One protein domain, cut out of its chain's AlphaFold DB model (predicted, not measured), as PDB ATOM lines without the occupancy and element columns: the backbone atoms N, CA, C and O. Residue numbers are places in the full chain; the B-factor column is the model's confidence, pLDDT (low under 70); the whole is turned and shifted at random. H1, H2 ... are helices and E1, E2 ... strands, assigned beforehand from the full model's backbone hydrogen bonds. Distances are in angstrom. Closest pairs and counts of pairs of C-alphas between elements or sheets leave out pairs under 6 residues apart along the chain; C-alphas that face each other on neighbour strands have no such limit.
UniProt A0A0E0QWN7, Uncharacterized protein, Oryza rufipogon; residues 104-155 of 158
ATOM      1  N   PHE A 104     -39.196   5.656  32.519       83.94
ATOM      2  CA  PHE A 104     -40.312   6.070  33.377       83.94
ATOM      3  C   PHE A 104     -41.411   6.804  32.601       83.94
ATOM      4  O   PHE A 104     -41.146   7.701  31.801       83.94
ATOM      5  N   VAL A 105     -42.669   6.459  32.892       83.94
ATOM      6  CA  VAL A 105     -43.855   6.997  32.195       83.94
ATOM      7  C   VAL A 105     -44.056   8.488  32.480       83.94
ATOM      8  O   VAL A 105     -44.450   9.233  31.587       83.94
ATOM      9  N   LEU A 106     -43.688   8.966  33.676       80.44
ATOM     10  CA  LEU A 106     -43.805  10.383  34.053       80.44
ATOM     11  C   LEU A 106     -43.029  11.322  33.105       80.44
ATOM     12  O   LEU A 106     -43.431  12.463  32.883       80.44
ATOM     13  N   GLY A 107     -41.950  10.830  32.482       75.12
ATOM     14  CA  GLY A 107     -41.194  11.589  31.481       75.12
ATOM     15  C   GLY A 107     -42.025  11.936  30.240       75.12
ATOM     16  O   GLY A 107     -41.841  13.007  29.661       75.12
ATOM     17  N   LEU A 108     -42.993  11.087  29.873       81.06
ATOM     18  CA  LEU A 108     -43.903  11.338  28.752       81.06
ATOM     19  C   LEU A 108     -44.808  12.537  29.026       81.06
ATOM     20  O   LEU A 108     -44.998  13.367  28.140       81.06
ATOM     21  N   GLN A 109     -45.300  12.685  30.259       76.88
ATOM     22  CA  GLN A 109     -46.096  13.848  30.639       76.88
ATOM     23  C   GLN A 109     -45.300  15.140  30.420       76.88
ATOM     24  O   GLN A 109     -45.801  16.042  29.753       76.88
ATOM     25  N   SER A 110     -44.041  15.207  30.876       72.69
ATOM     26  CA  SER A 110     -43.173  16.382  30.669       72.69
ATOM     27  C   SER A 110     -42.945  16.710  29.185       72.69
ATOM     28  O   SER A 110     -42.850  17.882  28.824       72.69
ATOM     29  N   LEU A 111     -42.888  15.699  28.310       74.31
ATOM     30  CA  LEU A 111     -42.713  15.890  26.866       74.31
ATOM     31  C   LEU A 111     -43.978  16.363  26.141       74.31
ATOM     32  O   LEU A 111     -43.856  17.038  25.119       74.31
ATOM     33  N   VAL A 112     -45.158  15.960  26.621       75.38
ATOM     34  CA  VAL A 112     -46.450  16.191  25.949       75.38
ATOM     35  C   VAL A 112     -47.142  17.444  26.465       75.38
ATOM     36  O   VAL A 112     -47.601  18.262  25.677       75.38
ATOM     37  N   SER A 113     -47.222  17.599  27.782       67.31
ATOM     38  CA  SER A 113     -48.002  18.680  28.396       67.31
ATOM     39  C   SER A 113     -47.253  20.009  28.458       67.31
ATOM     40  O   SER A 113     -47.837  21.009  28.857       67.31
ATOM     41  N   GLY A 114     -45.968  20.023  28.073       57.59
ATOM     42  CA  GLY A 114     -45.138  21.226  28.100       57.59
ATOM     43  C   GLY A 114     -45.146  21.923  29.460       57.59
ATOM     44  O   GLY A 114     -44.992  23.140  29.484       57.59
ATOM     45  N   VAL A 115     -45.406  21.169  30.549       54.66
ATOM     46  CA  VAL A 115     -45.802  21.732  31.848       54.66
ATOM     47  C   VAL A 115     -44.864  22.860  32.226       54.66
ATOM     48  O   VAL A 115     -43.647  22.707  32.112       54.66
ATOM     49  N   SER A 116     -45.496  23.939  32.683       51.25
ATOM     50  CA  SER A 116     -45.031  25.241  33.159       51.25
ATOM     51  C   SER A 116     -43.989  25.180  34.283       51.25
ATOM     52  O   SER A 116     -44.085  25.888  35.281       51.25
ATOM     53  N   ASP A 117     -42.996  24.312  34.156       56.28
ATOM     54  CA  ASP A 117     -41.808  24.359  34.975       56.28
ATOM     55  C   ASP A 117     -41.004  25.584  34.521       56.28
ATOM     56  O   ASP A 117     -40.339  25.584  33.485       56.28
ATOM     57  N   ALA A 118     -41.123  26.670  35.285       56.22
ATOM     58  CA  ALA A 118     -40.359  27.895  35.068       56.22
ATOM     59  C   ALA A 118     -38.859  27.699  35.355       56.22
ATOM     60  O   ALA A 118     -38.070  28.630  35.180       56.22
ATOM     61  N   SER A 119     -38.436  26.505  35.795       64.38
ATOM     62  CA  SER A 119     -37.023  26.185  35.887       64.38
ATOM     63  C   SER A 119     -36.360  26.262  34.503       64.38
ATOM     64  O   SER A 119     -36.988  25.999  33.468       64.38
ATOM     65  N   PRO A 120     -35.044  26.527  34.449       58.00
ATOM     66  CA  PRO A 120     -34.280  26.468  33.206       58.00
ATOM     67  C   PRO A 120     -34.440  25.140  32.436       58.00
ATOM     68  O   PRO A 120     -34.268  25.110  31.219       58.00
ATOM     69  N   MET A 121     -34.780  24.036  33.118       62.34
ATOM     70  CA  MET A 121     -35.016  22.727  32.495       62.34
ATOM     71  C   MET A 121     -36.402  22.582  31.859       62.34
ATOM     72  O   MET A 121     -36.553  21.835  30.882       62.34
ATOM     73  N   GLY A 122     -37.409  23.256  32.408       60.28
ATOM     74  CA  GLY A 122     -38.736  23.327  31.809       60.28
ATOM     75  C   GLY A 122     -38.754  24.247  30.591       60.28
ATOM     76  O   GLY A 122     -39.212  23.828  29.531       60.28
ATOM     77  N   LEU A 123     -38.111  25.420  30.690       59.50
ATOM     78  CA  LEU A 123     -37.926  26.379  29.587       59.50
ATOM     79  C   LEU A 123     -37.135  25.804  28.402       59.50
ATOM     80  O   LEU A 123     -37.464  26.067  27.248       59.50
ATOM     81  N   ALA A 124     -36.123  24.971  28.664       61.84
ATOM     82  CA  ALA A 124     -35.393  24.264  27.610       61.84
ATOM     83  C   ALA A 124     -36.241  23.185  26.899       61.84
ATOM     84  O   ALA A 124     -35.816  22.626  25.885       61.84
ATOM     85  N   GLY A 125     -37.443  22.896  27.413       65.31
ATOM     86  CA  GLY A 125     -38.483  22.134  26.734       65.31
ATOM     87  C   GLY A 125     -37.992  20.793  26.195       65.31
ATOM     88  O   GLY A 125     -37.403  19.987  26.916       65.31
ATOM     89  N   ARG A 126     -38.246  20.554  24.906       65.50
ATOM     90  CA  ARG A 126     -37.891  19.322  24.178       65.50
ATOM     91  C   ARG A 126     -36.448  19.323  23.652       65.50
ATOM     92  O   ARG A 126     -36.031  18.340  23.053       65.50
ATOM     93  N   SER A 127     -35.681  20.389  23.878       69.81
ATOM     94  CA  SER A 127     -34.312  20.536  23.357       69.81
ATOM     95  C   SER A 127     -33.262  19.807  24.205       69.81
ATOM     96  O   SER A 127     -32.108  19.681  23.797       69.81
ATOM     97  N   LEU A 128     -33.640  19.316  25.389       73.25
ATOM     98  CA  LEU A 128     -32.752  18.574  26.281       73.25
ATOM     99  C   LEU A 128     -32.731  17.082  25.939       73.25
ATOM    100  O   LEU A 128     -33.703  16.362  26.172       73.25
ATOM    101  N   ALA A 129     -31.578  16.599  25.470       76.62
ATOM    102  CA  ALA A 129     -31.366  15.192  25.129       76.62
ATOM    103  C   ALA A 129     -31.652  14.240  26.308       76.62
ATOM    104  O   ALA A 129     -32.113  13.116  26.102       76.62
ATOM    105  N   CYS A 130     -31.434  14.691  27.549       76.50
ATOM    106  CA  CYS A 130     -31.702  13.882  28.735       76.50
ATOM    107  C   CYS A 130     -33.158  13.412  28.856       76.50
ATOM    108  O   CYS A 130     -33.386  12.298  29.323       76.50
ATOM    109  N   LYS A 131     -34.133  14.193  28.366       77.25
ATOM    110  CA  LYS A 131     -35.563  13.845  28.442       77.25
ATOM    111  C   LYS A 131     -35.921  12.601  27.631       77.25
ATOM    112  O   LYS A 131     -36.918  11.949  27.917       77.25
ATOM    113  N   PHE A 132     -35.092  12.255  26.647       80.00
ATOM    114  CA  PHE A 132     -35.288  11.081  25.801       80.00
ATOM    115  C   PHE A 132     -34.553   9.838  26.317       80.00
ATOM    116  O   PHE A 132     -34.849   8.731  25.882       80.00
ATOM    117  N   THR A 133     -33.607   9.995  27.254       80.56
ATOM    118  CA  THR A 133     -32.777   8.879  27.755       80.56
ATOM    119  C   THR A 133     -33.594   7.867  28.554       80.56
ATOM    120  O   THR A 133     -33.263   6.688  28.600       80.56
ATOM    121  N   SER A 134     -34.666   8.333  29.182       81.00
ATOM    122  CA  SER A 134     -35.492   7.568  30.109       81.00
ATOM    123  C   SER A 134     -36.895   7.292  29.578       81.00
ATOM    124  O   SER A 134     -37.820   7.070  30.365       81.00
ATOM    125  N   LEU A 135     -37.079   7.342  28.254       86.50
ATOM    126  CA  LEU A 135     -38.345   6.945  27.652       86.50
ATOM    127  C   LEU A 135     -38.663   5.479  27.991       86.50
ATOM    128  O   LEU A 135     -37.744   4.655  28.006       86.50
ATOM    129  N   PRO A 136     -39.941   5.150  28.251       88.00
ATOM    130  CA  PRO A 136     -40.384   3.778  28.462       88.00
ATOM    131  C   PRO A 136     -39.902   2.826  27.362       88.00
ATOM    132  O   PRO A 136     -40.192   3.013  26.181       88.00
ATOM    133  N   SER A 137     -39.155   1.803  27.763       87.62
ATOM    134  CA  SER A 137     -38.641   0.764  26.879       87.62
ATOM    135  C   SER A 137     -39.678  -0.343  26.686       87.62
ATOM    136  O   SER A 137     -40.212  -0.830  27.689       87.62
ATOM    137  N   PRO A 138     -39.860  -0.855  25.453       87.88
ATOM    138  CA  PRO A 138     -40.747  -1.987  25.187       87.88
ATOM    139  C   PRO A 138     -40.308  -3.296  25.874       87.88
ATOM    140  O   PRO A 138     -41.033  -4.282  25.869       87.88
ATOM    141  N   LYS A 139     -39.095  -3.340  26.449       88.12
ATOM    142  CA  LYS A 139     -38.606  -4.487  27.233       88.12
ATOM    143  C   LYS A 139     -39.198  -4.559  28.643       88.12
ATOM    144  O   LYS A 139     -39.059  -5.587  29.293       88.12
ATOM    145  N   VAL A 140     -39.760  -3.455  29.136       88.88
ATOM    146  CA  VAL A 140     -40.337  -3.346  30.487       88.88
ATOM    147  C   VAL A 140     -41.809  -2.961  30.417       88.88
ATOM    148  O   VAL A 140     -42.612  -3.482  31.182       88.88
ATOM    149  N   PHE A 141     -42.161  -2.075  29.491       87.00
ATOM    150  CA  PHE A 141     -43.537  -1.710  29.198       87.00
ATOM    151  C   PHE A 141     -43.985  -2.502  27.979       87.00
ATOM    152  O   PHE A 141     -43.351  -2.406  26.934       87.00
ATOM    153  N   ASP A 142     -45.038  -3.304  28.114       86.62
ATOM    154  CA  ASP A 142     -45.546  -4.095  26.995       86.62
ATOM    155  C   ASP A 142     -45.853  -3.179  25.798       86.62
ATOM    156  O   ASP A 142     -46.425  -2.095  25.953       86.62
ATOM    157  N   ARG A 143     -45.488  -3.636  24.598       86.19
ATOM    158  CA  ARG A 143     -45.810  -2.973  23.333       86.19
ATOM    159  C   ARG A 143     -47.303  -2.751  23.173       86.19
ATOM    160  O   ARG A 143     -47.687  -1.796  22.500       86.19
ATOM    161  N   ASP A 144     -48.123  -3.577  23.816       87.38
ATOM    162  CA  ASP A 144     -49.569  -3.451  23.774       87.38
ATOM    163  C   ASP A 144     -50.176  -2.575  24.873       87.38
ATOM    164  O   ASP A 144     -51.349  -2.198  24.793       87.38
ATOM    165  N   THR A 145     -49.378  -2.161  25.859       89.12
ATOM    166  CA  THR A 145     -49.854  -1.278  26.924       89.12
ATOM    167  C   THR A 145     -49.871   0.179  26.444       89.12
ATOM    168  O   THR A 145     -48.826   0.729  26.080       89.12
ATOM    169  N   PRO A 146     -51.035   0.860  26.449       90.81
ATOM    170  CA  PRO A 146     -51.086   2.289  26.176       90.81
ATOM    171  C   PRO A 146     -50.415   3.075  27.312       90.81
ATOM    172  O   PRO A 146     -50.747   2.908  28.481       90.81
ATOM    173  N   LEU A 147     -49.480   3.956  26.953       90.06
ATOM    174  CA  LEU A 147     -48.717   4.794  27.888       90.06
ATOM    175  C   LEU A 147     -49.218   6.242  27.927       90.06
ATOM    176  O   LEU A 147     -49.069   6.921  28.938       90.06
ATOM    177  N   VAL A 148     -49.811   6.716  26.828       89.50
ATOM    178  CA  VAL A 148     -50.547   7.986  26.767       89.50
ATOM    179  C   VAL A 148     -51.879   7.718  26.082       89.50
ATOM    180  O   VAL A 148     -51.905   7.176  24.978       89.50
ATOM    181  N   VAL A 149     -52.973   8.097  26.735       90.88
ATOM    182  CA  VAL A 149     -54.346   7.925  26.246       90.88
ATOM    183  C   VAL A 149     -54.948   9.308  26.031       90.88
ATOM    184  O   VAL A 149     -54.943  10.132  26.944       90.88
ATOM    185  N   THR A 150     -55.443   9.577  24.827       90.38
ATOM    186  CA  THR A 150     -56.223  10.781  24.505       90.38
ATOM    187  C   THR A 150     -57.624  10.377  24.045       90.38
ATOM    188  O   THR A 150     -57.926   9.191  23.946       90.38
ATOM    189  N   ARG A 151     -58.498  11.355  23.766       92.25
ATOM    190  CA  ARG A 151     -59.831  11.068  23.210       92.25
ATOM    191  C   ARG A 151     -59.757  10.372  21.847       92.25
ATOM    192  O   ARG A 151     -60.566   9.494  21.581       92.25
ATOM    193  N   ASP A 152     -58.769  10.738  21.031       93.88
ATOM    194  CA  ASP A 152     -58.688  10.311  19.630       93.88
ATOM    195  C   ASP A 152     -57.670   9.185  19.401       93.88
ATOM    196  O   ASP A 152     -57.747   8.472  18.399       93.88
ATOM    197  N   LYS A 153     -56.666   9.035  20.282       92.06
ATOM    198  CA  LYS A 153     -55.554   8.106  20.052       92.06
ATOM    199  C   LYS A 153     -54.851   7.640  21.326       92.06
ATOM    200  O   LYS A 153     -54.586   8.411  22.245       92.06
ATOM    201  N   ASN A 154     -54.409   6.383  21.289       91.62
ATOM    202  CA  ASN A 154     -53.508   5.799  22.279       91.62
ATOM    203  C   ASN A 154     -52.079   5.692  21.723       91.62
ATOM    204  O   ASN A 154     -51.877   5.242  20.594       91.62
ATOM    205  N   TYR A 155     -51.084   6.068  22.528       89.38
ATOM    206  CA  TYR A 155     -49.656   5.977  22.209       89.38
ATOM    207  C   TYR A 155     -48.986   4.913  23.085       89.38
ATOM    208  O   TYR A 155     -49.255   4.829  24.283       89.38
TER     209      TYR A 155
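AT A GLANCE: This is residues 104 to 155 of the 158 residues of an uncharacterized protein of Oryza rufipogon (UniProt A0A0E0QWN7). A flat domain with little regular structure: short helix H1 lies in the middle, the chain loops out through H2 at one end and back past H1 at H3, and a long link, residues 134 to 145, runs out to the other end near Asp 144 before strand E1 folds back toward H1. The 52 printed residues hold H1, H2, H3, E1 in that order; the class is mixed, with 19 residues in named elements. It is only just loose, close to compact, radius of gyration of the C-alphas 12.3 A, spanning 35 by 26 by 14 A.

HOW THE PARTS SIT: H1, residues 106 to 112, is close to but not clearly touching H3, residues 130 to 133; their closest C-alphas, Gly 107 and Lys 131, are 6.8 A apart. H1 and H2, residues 120 to 123, are only just apart, closest 8.3 A. The closest C-alphas of H1 and E1, residues 146 to 149, are those of Leu 108 and Val 148, 7.7 A apart. H2 and E1 are apart. E1 pairs with no named strand, but its residues 148 to 149 pair antiparallel with 154 to 155. In H1 every O i to N i+4 pair is within hydrogen-bond range; H2 and H3 are too short for one.

IN THESE COORDINATES: H1 begins at C-alpha 106 (-43.805, 10.383, 34.053) and is 10.3 A long. E1 ends at C-alpha 149 (-54.346, 7.925, 26.246).

THE WHOLE: The farthest C-alphas, Pro 120 and Asp 144, are 34.9 A apart. The printed part has no cut; the link H3 to E1 is long. Residues 113 to 127 have pLDDT under 70.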